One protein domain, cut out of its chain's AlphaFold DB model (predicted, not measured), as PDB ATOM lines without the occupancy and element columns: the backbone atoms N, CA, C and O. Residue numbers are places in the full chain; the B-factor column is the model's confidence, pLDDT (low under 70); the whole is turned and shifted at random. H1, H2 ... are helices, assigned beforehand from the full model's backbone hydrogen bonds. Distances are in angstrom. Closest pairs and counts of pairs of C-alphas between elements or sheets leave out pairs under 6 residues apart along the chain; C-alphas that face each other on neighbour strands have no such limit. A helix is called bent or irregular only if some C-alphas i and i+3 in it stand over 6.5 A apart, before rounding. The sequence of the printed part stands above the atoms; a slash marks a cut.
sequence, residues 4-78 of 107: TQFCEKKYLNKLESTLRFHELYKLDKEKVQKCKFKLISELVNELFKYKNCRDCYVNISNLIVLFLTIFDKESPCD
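AT A GLANCE: This is residues 4 to 78 of the 107 residues of an uncharacterized protein of Candidatus Lokiarchaeota archaeon (UniProt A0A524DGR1). Three long helices run side by side, up and down, as a bundle whose centres make a triangle; H2 and H3 form a helical hairpin, and H1 lies alongside it more loosely, close to H2 and near H3 but clearly touching neither. Residues 71 to 78, with no named element, follow the end of H3 as a tail. The printed part has 75 residues with three named helices, in the order H1, H2, H3, and no named strand; the class is all helix. It is only just compact, close to loose, with a radius of gyration of the C-alphas of 13.1 A, and its outline is elongated, 38 by 22 by 18 A.

HOW THE PARTS SIT: H1, residues 4 to 26, H2, residues 29 to 49, and H3, residues 54 to 70, form a bundle, up and down, in which each helix runs against the one before it. H1 and H2 are close but not clearly touching, with 2 pairs of C-alphas within 8 A; the closest are those of Tyr 25 and Val 32, 6.7 A apart. They run opposite ways at a shallow tilt of 16 degrees. H2 and H3 are a hairpin and touch, with 11 pairs of C-alphas within 8 A; the closest are those of Leu 47 and Tyr 57, 5.6 A apart. H2 touches H3 with residues 40 to 47 alone. They run opposite ways at a shallow tilt of 14 degrees. H1 and H3 are near each other, with no pair of C-alphas within 8 A but 12 within 10 A. In H2 and H3 every O i to N i+4 pair is within hydrogen-bond range; in H1 15 of 19 are.

IN THESE COORDINATES: H1 begins at C-alpha 4, at (367.884, 607.337, 428.758), and measures 36.1 A from first to last C-alpha. It is irregular: C-alphas 23 and 26 are 7.3 A apart. H2 begins at C-alpha 29, at (340.945, 621.350, 446.959), and measures 30.4 A. H3 measures 23.9 A and ends at C-alpha 70, at (344.049, 609.415, 437.076).

THE WHOLE: The two C-alphas farthest apart are those of Leu 27 and Asn 52, 40.2 A. The printed part, residues 4 to 78, has no cut. The links from H1 to H2 and from H2 to H3 are both tight, with 2 and 4 residues between the helices. The mean pLDDT of the printed part is 72.2; residues 4 to 30 and 71 to 78 are under 70, and the mean of H1 is 57.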
ATOM      1  N   THR A   4     369.262 607.821 428.556       43.09
ATOM      2  CA  THR A   4     367.884 607.337 428.758       43.09
ATOM      3  C   THR A   4     367.577 607.057 430.232       43.09
ATOM      4  O   THR A   4     366.551 607.497 430.744       43.09
ATOM      5  N   GLN A   5     368.527 606.455 430.950       44.75
ATOM      6  CA  GLN A   5     368.369 606.051 432.355       44.75
ATOM      7  C   GLN A   5     368.216 607.233 433.337       44.75
ATOM      8  O   GLN A   5     367.589 607.102 434.386       44.75
ATOM      9  N   PHE A   6     368.776 608.404 433.006       47.91
ATOM     10  CA  PHE A   6     368.659 609.610 433.836       47.91
ATOM     11  C   PHE A   6     367.281 610.279 433.700       47.91
ATOM     12  O   PHE A   6     366.755 610.805 434.681       47.91
ATOM     13  N   CYS A   7     366.674 610.224 432.507       52.44
ATOM     14  CA  CYS A   7     365.312 610.716 432.292       52.44
ATOM     15  C   CYS A   7     364.304 609.894 433.100       52.44
ATOM     16  O   CYS A   7     363.537 610.472 433.864       52.44
ATOM     17  N   GLU A   8     364.344 608.562 433.006       56.81
ATOM     18  CA  GLU A   8     363.384 607.681 433.691       56.81
ATOM     19  C   GLU A   8     363.343 607.907 435.206       56.81
ATOM     20  O   GLU A   8     362.268 608.079 435.776       56.81
ATOM     21  N   LYS A   9     364.508 607.996 435.860       59.75
ATOM     22  CA  LYS A   9     364.588 608.182 437.318       59.75
ATOM     23  C   LYS A   9     364.046 609.547 437.770       59.75
ATOM     24  O   LYS A   9     363.416 609.644 438.821       59.75
ATOM     25  N   LYS A  10     364.250 610.597 436.962       64.12
ATOM     26  CA  LYS A  10     363.702 611.942 437.209       64.12
ATOM     27  C   LYS A  10     362.173 611.943 437.108       64.12
ATOM     28  O   LYS A  10     361.517 612.521 437.972       64.12
ATOM     29  N   TYR A  11     361.610 611.293 436.088       61.62
ATOM     30  CA  TYR A  11     360.157 611.219 435.905       61.62
ATOM     31  C   TYR A  11     359.485 610.323 436.954       61.62
ATOM     32  O   TYR A  11     358.432 610.698 437.455       61.62
ATOM     33  N   LEU A  12     360.122 609.220 437.365       60.09
ATOM     34  CA  LEU A  12     359.644 608.353 438.452       60.09
ATOM     35  C   LEU A  12     359.553 609.090 439.793       60.09
ATOM     36  O   LEU A  12     358.505 609.058 440.428       60.09
ATOM     37  N   ASN A  13     360.591 609.839 440.181       64.50
ATOM     38  CA  ASN A  13     360.543 610.655 441.401       64.50
ATOM     39  C   ASN A  13     359.444 611.730 441.333       64.50
ATOM     40  O   ASN A  13     358.813 612.055 442.342       64.50
ATOM     41  N   LYS A  14     359.198 612.292 440.141       64.00
ATOM     42  CA  LYS A  14     358.127 613.273 439.919       64.00
ATOM     43  C   LYS A  14     356.745 612.615 440.021       64.00
ATOM     44  O   LYS A  14     355.836 613.199 440.605       64.00
ATOM     45  N   LEU A  15     356.611 611.380 439.541       61.22
ATOM     46  CA  LEU A  15     355.404 610.567 439.661       61.22
ATOM     47  C   LEU A  15     355.114 610.195 441.123       61.22
ATOM     48  O   LEU A  15     354.005 610.429 441.587       61.22
ATOM     49  N   GLU A  16     356.109 609.710 441.874       65.06
ATOM     50  CA  GLU A  16     355.982 609.394 443.308       65.06
ATOM     51  C   GLU A  16     355.608 610.620 444.140       65.06
ATOM     52  O   GLU A  16     354.725 610.549 444.996       65.06
ATOM     53  N   SER A  17     356.240 611.764 443.861       62.59
ATOM     54  CA  SER A  17     355.882 613.032 444.502       62.59
ATOM     55  C   SER A  17     354.413 613.363 444.250       62.59
ATOM     56  O   SER A  17     353.716 613.796 445.161       62.59
ATOM     57  N   THR A  18     353.921 613.092 443.038       59.66
ATOM     58  CA  THR A  18     352.533 613.371 442.654       59.66
ATOM     59  C   THR A  18     351.530 612.358 443.205       59.66
ATOM     60  O   THR A  18     350.412 612.730 443.552       59.66
ATOM     61  N   LEU A  19     351.925 611.098 443.378       60.72
ATOM     62  CA  LEU A  19     351.106 610.091 444.054       60.72
ATOM     63  C   LEU A  19     350.956 610.398 445.550       60.72
ATOM     64  O   LEU A  19     349.861 610.254 446.082       60.72
ATOM     65  N   ARG A  20     351.990 610.935 446.215       61.00
ATOM     66  CA  ARG A  20     351.858 611.455 447.592       61.00
ATOM     67  C   ARG A  20     350.886 612.633 447.696       61.00
ATOM     68  O   ARG A  20     350.212 612.776 448.710       61.00
ATOM     69  N   PHE A  21     350.759 613.455 446.649       56.38
ATOM     70  CA  PHE A  21     349.720 614.489 446.604       56.38
ATOM     71  C   PHE A  21     348.310 613.888 446.586       56.38
ATOM     72  O   PHE A  21     347.407 614.519 447.126       56.38
ATOM     73  N   HIS A  22     348.116 612.675 446.047       54.28
ATOM     74  CA  HIS A  22     346.824 611.980 446.062       54.28
ATOM     75  C   HIS A  22     346.334 611.677 447.490       54.28
ATOM     76  O   HIS A  22     345.140 611.745 447.763       54.28
ATOM     77  N   GLU A  23     347.229 611.385 448.434       54.53
ATOM     78  CA  GLU A  23     346.849 611.134 449.834       54.53
ATOM     79  C   GLU A  23     346.440 612.424 450.574       54.53
ATOM     80  O   GLU A  23     345.623 612.384 451.493       54.53
ATOM     81  N   LEU A  24     346.930 613.586 450.124       50.09
ATOM     82  CA  LEU A  24     346.588 614.914 450.658       50.09
ATOM     83  C   LEU A  24     345.261 615.485 450.117       50.09
ATOM     84  O   LEU A  24     344.815 616.529 450.596       50.09
ATOM     85  N   TYR A  25     344.600 614.809 449.165       51.41
ATOM     86  CA  TYR A  25     343.356 615.264 448.511       51.41
ATOM     87  C   TYR A  25     342.215 615.626 449.457       51.41
ATOM     88  O   TYR A  25     341.342 616.404 449.090       51.41
ATOM     89  N   LYS A  26     342.199 615.062 450.666       54.81
ATOM     90  CA  LYS A  26     341.123 615.291 451.635       54.81
ATOM     91  C   LYS A  26     341.211 616.630 452.377       54.81
ATOM     92  O   LYS A  26     340.295 616.930 453.130       54.81
ATOM     93  N   LEU A  27     342.289 617.403 452.217       58.94
ATOM     94  CA  LEU A  27     342.575 618.551 453.090       58.94
ATOM     95  C   LEU A  27     342.374 619.931 452.446       58.94
ATOM     96  O   LEU A  27     342.035 620.859 453.171       58.94
ATOM     97  N   ASP A  28     342.595 620.101 451.134       69.25
ATOM     98  CA  ASP A  28     342.543 621.426 450.485       69.25
ATOM     99  C   ASP A  28     342.438 621.319 448.947       69.25
ATOM    100  O   ASP A  28     343.439 621.108 448.251       69.25
ATOM    101  N   LYS A  29     341.219 621.457 448.406       69.94
ATOM    102  CA  LYS A  29     340.945 621.350 446.959       69.94
ATOM    103  C   LYS A  29     341.696 622.412 446.144       69.94
ATOM    104  O   LYS A  29     342.217 622.105 445.069       69.94
ATOM    105  N   GLU A  30     341.823 623.631 446.672       69.38
ATOM    106  CA  GLU A  30     342.456 624.759 445.980       69.38
ATOM    107  C   GLU A  30     343.967 624.546 445.824       69.38
ATOM    108  O   GLU A  30     344.523 624.697 444.728       69.38
ATOM    109  N   LYS A  31     344.654 624.133 446.897       71.00
ATOM    110  CA  LYS A  31     346.091 623.817 446.820       71.00
ATOM    111  C   LYS A  31     346.366 622.672 445.856       71.00
ATOM    112  O   LYS A  31     347.327 622.740 445.087       71.00
ATOM    113  N   VAL A  32     345.518 621.645 445.856       72.44
ATOM    114  CA  VAL A  32     345.647 620.510 444.936       72.44
ATOM    115  C   VAL A  32     345.488 620.964 443.485       72.44
ATOM    116  O   VAL A  32     346.311 620.599 442.645       72.44
ATOM    117  N   GLN A  33     344.495 621.805 443.184       74.00
ATOM    118  CA  GLN A  33     344.290 622.347 441.840       74.00
ATOM    119  C   GLN A  33     345.495 623.177 441.367       74.00
ATOM    120  O   GLN A  33     345.998 622.955 440.263       74.00
ATOM    121  N   LYS A  34     346.035 624.060 442.220       77.75
ATOM    122  CA  LYS A  34     347.252 624.838 441.914       77.75
ATOM    123  C   LYS A  34     348.456 623.932 441.646       77.75
ATOM    124  O   LYS A  34     349.198 624.150 440.686       77.75
ATOM    125  N   CYS A  35     348.645 622.888 442.452       76.88
ATOM    126  CA  CYS A  35     349.720 621.914 442.259       76.88
ATOM    127  C   CYS A  35     349.566 621.121 440.953       76.88
ATOM    128  O   CYS A  35     350.548 620.978 440.221       76.88
ATOM    129  N   LYS A  36     348.351 620.659 440.621       76.62
ATOM    130  CA  LYS A  36     348.049 619.995 439.341       76.62
ATOM    131  C   LYS A  36     348.395 620.890 438.161       76.62
ATOM    132  O   LYS A  36     349.137 620.478 437.270       76.62
ATOM    133  N   PHE A  37     347.886 622.119 438.178       83.38
ATOM    134  CA  PHE A  37     348.103 623.082 437.108       83.38
ATOM    135  C   PHE A  37     349.595 623.365 436.904       83.38
ATOM    136  O   PHE A  37     350.090 623.328 435.774       83.38
ATOM    137  N   LYS A  38     350.337 623.566 438.000       83.50
ATOM    138  CA  LYS A  38     351.790 623.760 437.956       83.50
ATOM    139  C   LYS A  38     352.499 622.567 437.314       83.50
ATOM    140  O   LYS A  38     353.332 622.755 436.431       83.50
ATOM    141  N   LEU A  39     352.154 621.345 437.719       84.25
ATOM    142  CA  LEU A  39     352.783 620.136 437.192       84.25
ATOM    143  C   LEU A  39     352.506 619.941 435.697       84.25
ATOM    144  O   LEU A  39     353.438 619.672 434.938       84.25
ATOM    145  N   ILE A  40     351.253 620.110 435.266       87.31
ATOM    146  CA  ILE A  40     350.872 620.018 433.850       87.31
ATOM    147  C   ILE A  40     351.617 621.082 433.040       87.31
ATOM    148  O   ILE A  40     352.195 620.762 432.005       87.31
ATOM    149  N   SER A  41     351.691 622.316 433.542       88.94
ATOM    150  CA  SER A  41     352.425 623.406 432.890       88.94
ATOM    151  C   SER A  41     353.912 623.082 432.715       88.94
ATOM    152  O   SER A  41     354.495 623.330 431.658       88.94
ATOM    153  N   GLU A  42     354.550 622.484 433.724       89.06
ATOM    154  CA  GLU A  42     355.939 622.028 433.625       89.06
ATOM    155  C   GLU A  42     356.114 620.908 432.590       89.06
ATOM    156  O   GLU A  42     357.079 620.937 431.824       89.06
ATOM    157  N   LEU A  43     355.189 619.945 432.538       89.12
ATOM    158  CA  LEU A  43     355.227 618.847 431.571       89.12
ATOM    159  C   LEU A  43     355.004 619.334 430.139       89.12
ATOM    160  O   LEU A  43     355.732 618.921 429.245       89.12
ATOM    161  N   VAL A  44     354.061 620.250 429.914       91.56
ATOM    162  CA  VAL A  44     353.829 620.873 428.602       91.56
ATOM    163  C   VAL A  44     355.066 621.653 428.151       91.56
ATOM    164  O   VAL A  44     355.489 621.548 426.999       91.56
ATOM    165  N   ASN A  45     355.717 622.378 429.062       92.44
ATOM    166  CA  ASN A  45     356.981 623.046 428.761       92.44
ATOM    167  C   ASN A  45     358.092 622.053 428.384       92.44
ATOM    168  O   ASN A  45     358.846 622.304 427.441       92.44
ATOM    169  N   GLU A  46     358.219 620.925 429.092       89.19
ATOM    170  CA  GLU A  46     359.162 619.865 428.710       89.19
ATOM    171  C   GLU A  46     358.779 619.218 427.367       89.19
ATOM    172  O   GLU A  46     359.660 618.981 426.540       89.19
ATOM    173  N   LEU A  47     357.488 619.038 427.081       91.69
ATOM    174  CA  LEU A  47     356.992 618.503 425.812       91.69
ATOM    175  C   LEU A  47     357.467 619.350 424.621       91.69
ATOM    176  O   LEU A  47     358.016 618.817 423.657       91.69
ATOM    177  N   PHE A  48     357.327 620.676 424.710       90.88
ATOM    178  CA  PHE A  48     357.793 621.585 423.660       90.88
ATOM    179  C   PHE A  48     359.318 621.621 423.534       90.88
ATOM    180  O   PHE A  48     359.832 621.730 422.416       90.88
ATOM    181  N   LYS A  49     360.057 621.473 424.642       90.88
ATOM    182  CA  LYS A  49     361.525 621.350 424.610       90.88
ATOM    183  C   LYS A  49     361.974 620.091 423.867       90.88
ATOM    184  O   LYS A  49     362.952 620.141 423.126       90.88
ATOM    185  N   TYR A  50     361.247 618.986 424.021       89.69
ATOM    186  CA  TYR A  50     361.565 617.701 423.397       89.69
ATOM    187  C   TYR A  50     360.773 617.409 422.112       89.69
ATOM    188  O   TYR A  50     360.759 616.267 421.663       89.69
ATOM    189  N   LYS A  51     360.192 618.425 421.456       85.88
ATOM    190  CA  LYS A  51     359.350 618.262 420.249       85.88
ATOM    191  C   LYS A  51     359.988 617.474 419.095       85.88
ATOM    192  O   LYS A  51     359.282 616.853 418.313       85.88
ATOM    193  N   ASN A  52     361.319 617.497 418.991       90.00
ATOM    194  CA  ASN A  52     362.063 616.806 417.932       90.00
ATOM    195  C   ASN A  52     362.516 615.390 418.337       90.00
ATOM    196  O   ASN A  52     363.030 614.651 417.502       90.00
ATOM    197  N   CYS A  53     362.358 615.004 419.607       92.56
ATOM    198  CA  CYS A  53     362.687 613.672 420.100       92.56
ATOM    199  C   CYS A  53     361.391 612.876 420.271       92.56
ATOM    200  O   CYS A  53     360.688 613.050 421.265       92.56
ATOM    201  N   ARG A  54     361.083 612.004 419.303       90.56
ATOM    202  CA  ARG A  54     359.821 611.250 419.255       90.56
ATOM    203  C   ARG A  54     359.533 610.499 420.556       90.56
ATOM    204  O   ARG A  54     358.434 610.623 421.080       90.56
ATOM    205  N   ASP A  55     360.513 609.778 421.091       88.19
ATOM    206  CA  ASP A  55     360.321 608.954 422.290       88.19
ATOM    207  C   ASP A  55     360.048 609.813 423.528       88.19
ATOM    208  O   ASP A  55     359.125 609.541 424.293       88.19
ATOM    209  N   CYS A  56     360.807 610.898 423.708       85.00
ATOM    210  CA  CYS A  56     360.575 611.834 424.807       85.00
ATOM    211  C   CYS A  56     359.222 612.534 424.669       85.00
ATOM    212  O   CYS A  56     358.507 612.655 425.658       85.00
ATOM    213  N   TYR A  57     358.864 612.962 423.458       89.00
ATOM    214  CA  TYR A  57     357.579 613.591 423.186       89.00
ATOM    215  C   TYR A  57     356.426 612.650 423.543       89.00
ATOM    216  O   TYR A  57     355.570 613.011 424.341       89.00
ATOM    217  N   VAL A  58     356.456 611.410 423.041       89.00
ATOM    218  CA  VAL A  58     355.435 610.392 423.333       89.00
ATOM    219  C   VAL A  58     355.351 610.101 424.831       89.00
ATOM    220  O   VAL A  58     354.256 610.086 425.386       89.00
ATOM    221  N   ASN A  59     356.485 609.925 425.513       88.94
ATOM    222  CA  ASN A  59     356.492 609.629 426.945       88.94
ATOM    223  C   ASN A  59     355.929 610.783 427.784       88.94
ATOM    224  O   ASN A  59     355.151 610.542 428.705       88.94
ATOM    225  N   ILE A  60     356.278 612.030 427.459       89.38
ATOM    226  CA  ILE A  60     355.750 613.208 428.161       89.38
ATOM    227  C   ILE A  60     354.260 613.394 427.849       89.38
ATOM    228  O   ILE A  60     353.484 613.647 428.767       89.38
ATOM    229  N   SER A  61     353.829 613.211 426.597       89.19
ATOM    230  CA  SER A  61     352.409 613.240 426.225       89.19
ATOM    231  C   SER A  61     351.604 612.201 427.002       89.19
ATOM    232  O   SER A  61     350.582 612.541 427.594       89.19
ATOM    233  N   ASN A  62     352.089 610.959 427.069       87.94
ATOM    234  CA  ASN A  62     351.439 609.893 427.831       87.94
ATOM    235  C   ASN A  62     351.375 610.227 429.323       87.94
ATOM    236  O   ASN A  62     350.362 609.966 429.964       87.94
ATOM    237  N   LEU A  63     352.424 610.843 429.874       86.88
ATOM    238  CA  LEU A  63     352.451 611.279 431.266       86.88
ATOM    239  C   LEU A  63     351.415 612.378 431.546       86.88
ATOM    240  O   LEU A  63     350.739 612.323 432.569       86.88
ATOM    241  N   ILE A  64     351.247 613.343 430.635       88.00
ATOM    242  CA  ILE A  64     350.208 614.380 430.737       88.00
ATOM    243  C   ILE A  64     348.814 613.743 430.714       88.00
ATOM    244  O   ILE A  64     348.002 614.032 431.588       88.00
ATOM    245  N   VAL A  65     348.546 612.845 429.758       86.25
ATOM    246  CA  VAL A  65     347.257 612.140 429.653       86.25
ATOM    247  C   VAL A  65     346.979 611.317 430.910       86.25
ATOM    248  O   VAL A  65     345.878 611.364 431.451       86.25
ATOM    249  N   LEU A  66     347.980 610.600 431.418       82.69
ATOM    250  CA  LEU A  66     347.867 609.815 432.643       82.69
ATOM    251  C   LEU A  66     347.564 610.706 433.857       82.69
ATOM    252  O   LEU A  66     346.715 610.359 434.670       82.69
ATOM    253  N   PHE A  67     348.184 611.884 433.953       78.88
ATOM    254  CA  PHE A  67     347.862 612.844 435.008       78.88
ATOM    255  C   PHE A  67     346.443 613.387 434.913       78.88
ATOM    256  O   PHE A  67     345.774 613.493 435.935       78.88
ATOM    257  N   LEU A  68     345.977 613.714 433.712       78.12
ATOM    258  CA  LEU A  68     344.611 614.192 433.518       78.12
ATOM    259  C   LEU A  68     343.590 613.100 433.864       78.12
ATOM    260  O   LEU A  68     342.630 613.379 434.566       78.12
ATOM    261  N   THR A  69     343.848 611.852 433.465       75.06
ATOM    262  CA  THR A  69     342.904 610.726 433.612       75.06
ATOM    263  C   THR A  69     342.879 610.084 435.000       75.06
ATOM    264  O   THR A  69     341.814 609.683 435.461       75.06
ATOM    265  N   ILE A  70     344.014 609.982 435.710       70.38
ATOM    266  CA  ILE A  70     344.049 609.415 437.076       70.38
ATOM    267  C   ILE A  70     343.214 610.252 438.046       70.38
ATOM    268  O   ILE A  70     342.628 609.718 438.987       70.38
ATOM    269  N   PHE A  71     343.154 611.558 437.816       60.34
ATOM    270  CA  PHE A  71     342.451 612.489 438.685       60.34
ATOM    271  C   PHE A  71     341.001 612.754 438.270       60.34
ATOM    272  O   PHE A  71     340.345 613.552 438.931       60.34
ATOM    273  N   ASP A  72     340.510 612.073 437.231       57.34
ATOM    274  CA  ASP A  72     339.220 612.347 436.582       57.34
ATOM    275  C   ASP A  72     338.081 611.424 437.036       57.34
ATOM    276  O   ASP A  72     336.995 611.443 436.464       57.34
ATOM    277  N   LYS A  73     338.283 610.596 438.074       56.47
ATOM    278  CA  LYS A  73     337.182 609.765 438.594       56.47
ATOM    279  C   LYS A  73     336.006 610.590 439.138       56.47
ATOM    280  O   LYS A  73     334.913 610.043 439.223       56.47
ATOM    281  N   GLU A  74     336.210 611.874 439.436       52.34
ATOM    282  CA  GLU A  74     335.165 612.830 439.827       52.34
ATOM    283  C   GLU A  74     335.414 614.220 439.201       52.34
ATOM    284  O   GLU A  74     335.440 615.212 439.917       52.34
ATOM    285  N   SER A  75     335.595 614.301 437.869       47.22
ATOM    286  CA  SER A  75     335.666 615.564 437.093       47.22
ATOM    287  C   SER A  75     336.815 616.520 437.504       47.22
ATOM    288  O   SER A  75     337.409 616.394 438.582       47.22
ATOM    289  N   PRO A  76     337.180 617.550 436.715       53.66
ATOM    290  CA  PRO A  76     337.865 618.688 437.306       53.66
ATOM    291  C   PRO A  76     336.932 619.255 438.380       53.66
ATOM    292  O   PRO A  76     335.878 619.791 438.056       53.66
ATOM    293  N   CYS A  77     337.300 619.110 439.659       50.12
ATOM    294  CA  CYS A  77     336.747 619.940 440.726       50.12
ATOM    295  C   CYS A  77     337.072 621.385 440.354       50.12
ATOM    296  O   CYS A  77     338.156 621.891 440.665       50.12
ATOM    297  N   ASP A  78     336.174 622.010 439.604       55.38
ATOM    298  CA  ASP A  78     336.139 623.445 439.507       55.38
ATOM    299  C   ASP A  78     335.918 623.953 440.932       55.38
ATOM    300  O   ASP A  78     335.065 623.460 441.665       55.38
TER     301      ASP A  78